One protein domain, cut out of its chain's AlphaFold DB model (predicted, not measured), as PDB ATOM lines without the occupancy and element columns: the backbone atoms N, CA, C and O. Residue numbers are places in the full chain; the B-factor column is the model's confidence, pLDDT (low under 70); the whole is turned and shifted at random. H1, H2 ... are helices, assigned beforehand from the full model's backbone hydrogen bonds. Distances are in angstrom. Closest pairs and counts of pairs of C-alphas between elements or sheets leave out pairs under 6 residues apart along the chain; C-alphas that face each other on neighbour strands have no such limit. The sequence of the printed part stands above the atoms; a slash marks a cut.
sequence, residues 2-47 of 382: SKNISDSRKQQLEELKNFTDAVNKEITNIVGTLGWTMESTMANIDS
ATOM      1  N   SER A   2     122.200 213.041 208.726       53.41
ATOM      2  CA  SER A   2     123.220 212.449 209.620       53.41
ATOM      3  C   SER A   2     123.429 210.924 209.522       53.41
ATOM      4  O   SER A   2     124.500 210.447 209.878       53.41
ATOM      5  N   LYS A   3     122.457 210.144 209.020       57.53
ATOM      6  CA  LYS A   3     122.592 208.676 208.870       57.53
ATOM      7  C   LYS A   3     123.589 208.273 207.770       57.53
ATOM      8  O   LYS A   3     124.432 207.421 208.010       57.53
ATOM      9  N   ASN A   4     123.600 208.983 206.638       61.31
ATOM     10  CA  ASN A   4     124.515 208.694 205.522       61.31
ATOM     11  C   ASN A   4     125.997 208.927 205.874       61.31
ATOM     12  O   ASN A   4     126.869 208.237 205.361       61.31
ATOM     13  N   ILE A   5     126.287 209.865 206.783       63.69
ATOM     14  CA  ILE A   5     127.657 210.142 207.250       63.69
ATOM     15  C   ILE A   5     128.152 209.025 208.183       63.69
ATOM     16  O   ILE A   5     129.321 208.654 208.137       63.69
ATOM     17  N   SER A   6     127.262 208.462 209.010       70.50
ATOM     18  CA  SER A   6     127.566 207.303 209.861       70.50
ATOM     19  C   SER A   6     127.894 206.067 209.023       70.50
ATOM     20  O   SER A   6     128.853 205.363 209.324       70.50
ATOM     21  N   ASP A   7     127.127 205.812 207.965       74.75
ATOM     22  CA  ASP A   7     127.304 204.604 207.154       74.75
ATOM     23  C   ASP A   7     128.526 204.701 206.224       74.75
ATOM     24  O   ASP A   7     129.268 203.730 206.094       74.75
ATOM     25  N   SER A   8     128.840 205.897 205.708       80.38
ATOM     26  CA  SER A   8     130.103 206.157 205.000       80.38
ATOM     27  C   SER A   8     131.332 205.974 205.903       80.38
ATOM     28  O   SER A   8     132.308 205.348 205.493       80.38
ATOM     29  N   ARG A   9     131.280 206.430 207.165       80.81
ATOM     30  CA  ARG A   9     132.368 206.188 208.132       80.81
ATOM     31  C   ARG A   9     132.532 204.708 208.478       80.81
ATOM     32  O   ARG A   9     133.655 204.270 208.702       80.81
ATOM     33  N   LYS A  10     131.441 203.938 208.531       83.75
ATOM     34  CA  LYS A  10     131.510 202.485 208.761       83.75
ATOM     35  C   LYS A  10     132.182 201.763 207.598       83.75
ATOM     36  O   LYS A  10     133.054 200.945 207.857       83.75
ATOM     37  N   GLN A  11     131.845 202.118 206.358       85.31
ATOM     38  CA  GLN A  11     132.521 201.571 205.175       85.31
ATOM     39  C   GLN A  11     134.018 201.890 205.176       85.31
ATOM     40  O   GLN A  11     134.824 200.991 204.990       85.31
ATOM     41  N   GLN A  12     134.404 203.129 205.495       85.31
ATOM     42  CA  GLN A  12     135.821 203.500 205.605       85.31
ATOM     43  C   GLN A  12     136.559 202.711 206.698       85.31
ATOM     44  O   GLN A  12     137.708 202.323 206.515       85.31
ATOM     45  N   LEU A  13     135.912 202.453 207.839       87.00
ATOM     46  CA  LEU A  13     136.491 201.614 208.893       87.00
ATOM     47  C   LEU A  13     136.638 200.155 208.454       87.00
ATOM     48  O   LEU A  13     137.594 199.495 208.851       87.00
ATOM     49  N   GLU A  14     135.702 199.650 207.660       89.44
ATOM     50  CA  GLU A  14     135.737 198.288 207.131       89.44
ATOM     51  C   GLU A  14     136.814 198.135 206.051       89.44
ATOM     52  O   GLU A  14     137.586 197.181 206.090       89.44
ATOM     53  N   GLU A  15     136.969 199.124 205.168       90.38
ATOM     54  CA  GLU A  15     138.077 199.208 204.210       90.38
ATOM     55  C   GLU A  15     139.438 199.264 204.913       90.38
ATOM     56  O   GLU A  15     140.346 198.521 204.544       90.38
ATOM     57  N   LEU A  16     139.575 200.079 205.965       91.69
ATOM     58  CA  LEU A  16     140.807 200.156 206.755       91.69
ATOM     59  C   LEU A  16     141.119 198.838 207.468       91.69
ATOM     60  O   LEU A  16     142.278 198.425 207.496       91.69
ATOM     61  N   LYS A  17     140.109 198.152 208.015       91.50
ATOM     62  CA  LYS A  17     140.295 196.823 208.618       91.50
ATOM     63  C   LYS A  17     140.737 195.801 207.581       91.50
ATOM     64  O   LYS A  17     141.757 195.155 207.782       91.50
ATOM     65  N   ASN A  18     140.045 195.736 206.446       92.12
ATOM     66  CA  ASN A  18     140.386 194.823 205.357       92.12
ATOM     67  C   ASN A  18     141.797 195.087 204.811       92.12
ATOM     68  O   ASN A  18     142.529 194.145 204.518       92.12
ATOM     69  N   PHE A  19     142.197 196.358 204.712       93.25
ATOM     70  CA  PHE A  19     143.555 196.744 204.338       93.25
ATOM     71  C   PHE A  19     144.580 196.287 205.380       93.25
ATOM     72  O   PHE A  19     145.586 195.676 205.028       93.25
ATOM     73  N   THR A  20     144.306 196.520 206.665       91.62
ATOM     74  CA  THR A  20     145.194 196.100 207.759       91.62
ATOM     75  C   THR A  20     145.339 194.575 207.794       91.62
ATOM     76  O   THR A  20     146.443 194.063 207.945       91.62
ATOM     77  N   ASP A  21     144.251 193.839 207.569       92.06
ATOM     78  CA  ASP A  21     144.251 192.376 207.509       92.06
ATOM     79  C   ASP A  21     145.004 191.840 206.283       92.06
ATOM     80  O   ASP A  21     145.685 190.817 206.376       92.06
ATOM     81  N   ALA A  22     144.910 192.522 205.137       92.00
ATOM     82  CA  ALA A  22     145.680 192.180 203.944       92.00
ATOM     83  C   ALA A  22     147.186 192.382 204.176       92.00
ATOM     84  O   ALA A  22     147.967 191.465 203.923       92.00
ATOM     85  N   VAL A  23     147.577 193.528 204.741       89.50
ATOM     86  CA  VAL A  23     148.974 193.830 205.089       89.50
ATOM     87  C   VAL A  23     149.506 192.842 206.127       89.50
ATOM     88  O   VAL A  23     150.598 192.306 205.959       89.50
ATOM     89  N   ASN A  24     148.726 192.520 207.163       87.00
ATOM     90  CA  ASN A  24     149.120 191.524 208.158       87.00
ATOM     91  C   ASN A  24     149.328 190.144 207.525       87.00
ATOM     92  O   ASN A  24     150.314 189.479 207.835       87.00
ATOM     93  N   LYS A  25     148.460 189.722 206.593       88.75
ATOM     94  CA  LYS A  25     148.644 188.464 205.850       88.75
ATOM     95  C   LYS A  25     149.920 188.474 205.010       88.75
ATOM     96  O   LYS A  25     150.660 187.491 205.029       88.75
ATOM     97  N   GLU A  26     150.208 189.569 204.313       89.69
ATOM     98  CA  GLU A  26     151.454 189.709 203.552       89.69
ATOM     99  C   GLU A  26     152.684 189.636 204.458       89.69
ATOM    100  O   GLU A  26     153.600 188.865 204.174       89.69
ATOM    101  N   ILE A  27     152.672 190.343 205.590       86.81
ATOM    102  CA  ILE A  27     153.752 190.290 206.581       86.81
ATOM    103  C   ILE A  27     153.916 188.863 207.114       86.81
ATOM    104  O   ILE A  27     155.035 188.358 207.128       86.81
ATOM    105  N   THR A  28     152.831 188.165 207.471       86.75
ATOM    106  CA  THR A  28     152.920 186.771 207.945       86.75
ATOM    107  C   THR A  28     153.469 185.821 206.884       86.75
ATOM    108  O   THR A  28     154.244 184.926 207.216       86.75
ATOM    109  N   ASN A  29     153.138 186.038 205.607       87.69
ATOM    110  CA  ASN A  29     153.692 185.253 204.509       87.69
ATOM    111  C   ASN A  29     155.188 185.525 204.335       87.69
ATOM    112  O   ASN A  29     155.959 184.578 204.224       87.69
ATOM    113  N   ILE A  30     155.620 186.789 204.363       87.06
ATOM    114  CA  ILE A  30     157.040 187.160 204.250       87.06
ATOM    115  C   ILE A  30     157.837 186.579 205.425       87.06
ATOM    116  O   ILE A  30     158.837 185.891 205.220       87.06
ATOM    117  N   VAL A  31     157.364 186.784 206.654       84.50
ATOM    118  CA  VAL A  31     157.977 186.252 207.880       84.50
ATOM    119  C   VAL A  31     158.051 184.719 207.827       84.50
ATOM    120  O   VAL A  31     159.110 184.150 208.089       84.50
ATOM    121  N   GLY A  32     156.988 184.058 207.356       84.75
ATOM    122  CA  GLY A  32     156.963 182.612 207.130       84.75
ATOM    123  C   GLY A  32     157.944 182.134 206.054       84.75
ATOM    124  O   GLY A  32     158.619 181.127 206.253       84.75
ATOM    125  N   THR A  33     158.099 182.866 204.943       85.62
ATOM    126  CA  THR A  33     159.094 182.531 203.904       85.62
ATOM    127  C   THR A  33     160.534 182.661 204.396       85.62
ATOM    128  O   THR A  33     161.403 181.920 203.942       85.62
ATOM    129  N   LEU A  34     160.780 183.563 205.349       83.19
ATOM    130  CA  LEU A  34     162.075 183.741 206.007       83.19
ATOM    131  C   LEU A  34     162.301 182.738 207.155       83.19
ATOM    132  O   LEU A  34     163.378 182.723 207.747       83.19
ATOM    133  N   GLY A  35     161.311 181.889 207.461       78.69
ATOM    134  CA  GLY A  35     161.373 180.912 208.551       78.69
ATOM    135  C   GLY A  35     161.296 181.536 209.947       78.69
ATOM    136  O   GLY A  35     161.706 180.909 210.922       78.69
ATOM    137  N   TRP A  36     160.810 182.772 210.056       80.62
ATOM    138  CA  TRP A  36     160.617 183.473 211.324       80.62
ATOM    139  C   TRP A  36     159.173 183.304 211.809       80.62
ATOM    140  O   TRP A  36     158.271 183.010 211.025       80.62
ATOM    141  N   THR A  37     158.934 183.485 213.109       76.56
ATOM    142  CA  THR A  37     157.580 183.554 213.670       76.56
ATOM    143  C   THR A  37     157.275 184.997 214.070       76.56
ATOM    144  O   THR A  37     158.167 185.774 214.419       76.56
ATOM    145  N   MET A  38     156.003 185.397 213.999       68.00
ATOM    146  CA  MET A  38     155.597 186.754 214.397       68.00
ATOM    147  C   MET A  38     155.953 187.031 215.872       68.00
ATOM    148  O   MET A  38     156.339 188.132 216.242       68.00
ATOM    149  N   GLU A  39     155.907 185.989 216.701       68.06
ATOM    150  CA  GLU A  39     156.298 186.023 218.111       68.06
ATOM    151  C   GLU A  39     157.810 186.214 218.292       68.06
ATOM    152  O   GLU A  39     158.219 187.006 219.134       68.06
ATOM    153  N   SER A  40     158.657 185.561 217.482       62.78
ATOM    154  CA  SER A  40     160.115 185.731 217.580       62.78
ATOM    155  C   SER A  40     160.588 187.094 217.074       62.78
ATOM    156  O   SER A  40     161.591 187.625 217.550       62.78
ATOM    157  N   THR A  41     159.858 187.685 216.130       61.38
ATOM    158  CA  THR A  41     160.135 189.039 215.631       61.38
ATOM    159  C   THR A  41     159.651 190.115 216.599       61.38
ATOM    160  O   THR A  41     160.370 191.089 216.796       61.38
ATOM    161  N   MET A  42     158.509 189.919 217.268       61.50
ATOM    162  CA  MET A  42     158.021 190.833 218.311       61.50
ATOM    163  C   MET A  42     158.806 190.731 219.626       61.50
ATOM    164  O   MET A  42     159.083 191.758 220.234       61.50
ATOM    165  N   ALA A  43     159.261 189.538 220.021       60.62
ATOM    166  CA  ALA A  43     160.050 189.345 221.243       60.62
ATOM    167  C   ALA A  43     161.392 190.107 221.248       60.62
ATOM    168  O   ALA A  43     161.920 190.417 222.311       60.62
ATOM    169  N   ASN A  44     161.946 190.432 220.074       57.75
ATOM    170  CA  ASN A  44     163.171 191.230 219.957       57.75
ATOM    171  C   ASN A  44     162.922 192.751 220.003       57.75
ATOM    172  O   ASN A  44     163.876 193.513 220.166       57.75
ATOM    173  N   ILE A  45     161.672 193.209 219.862       58.66
ATOM    174  CA  ILE A  45     161.317 194.640 219.899       58.66
ATOM    175  C   ILE A  45     161.283 195.155 221.344       58.66
ATOM    176  O   ILE A  45     161.646 196.303 221.581       58.66
ATOM    177  N   ASP A  46     160.945 194.292 222.305       55.94
ATOM    178  CA  ASP A  46     160.914 194.624 223.738       55.94
ATOM    179  C   ASP A  46     162.303 194.583 224.404       55.94
ATOM    180  O   ASP A  46     162.422 194.773 225.613       55.94
ATOM    181  N   SER A  47     163.369 194.318 223.641       63.16
ATOM    182  CA  SER A  47     164.723 194.312 224.191       63.16
ATOM    183  C   SER A  47     165.231 195.741 224.387       63.16
ATOM    184  O   SER A  47     165.316 196.529 223.446       63.16
TER     185      SER A  47
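What this domain is: This is residues 2 to 47 of the 382 residues of the protein "U11 u12 small nuclear ribonucleoprotein 48 kDa" of Lasius niger (UniProt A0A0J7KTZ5). One long, unbent helix, H1, makes nearly the whole length of this model, and after its last residue, Thr 33, the backbone turns off into a short helix, H2, which stands about square to it, like the short stroke of an L. The N-terminal stretch of H1, residues 2 to 26, sticks out free of any other part. The printed part has 46 residues with two named helices, H1 then H2 along the chain, and no named strand; the class is all helix. The whole is extended, with a radius of gyration of the C-alphas of 16.3 A, and the C-alphas span 48 by 24 by 8 A, only just a rod.

Where its parts are: H1 is residues 2 to 33, 47.1 A from first to last C-alpha. It begins at C-alpha 2, at (123.220, 212.449, 209.620), and ends at C-alpha 33, at (159.094, 182.531, 203.904). H2 is residues 38 to 43, 8.6 A from first to last C-alpha, and ends at C-alpha 43, at (160.050, 189.345, 221.243).

How they stand to each other: H1 and H2 are close but not clearly touching, with 2 pairs of C-alphas within 8 A. Their closest C-alphas, those of Val 31 and Met 38, are 7.0 A apart. Their lines are about perpendicular, at 85 degrees, and their centres are 22.4 A apart. In H2 every O i to N i+4 pair is within hydrogen-bond range; in H1 27 of 28 are.

The domain as a whole: The two C-alphas farthest apart are those of Ser 2 and Gly 35, at 49.5 A. The printed part has no cut, and the link from H1 to H2, 4 residues, is tight. Residues 42 to 47, of which 42 and 43 belong to H2, stand free. The mean pLDDT of the printed part is 78.3; residues 2 to 5 and 38 to 47 are under 70.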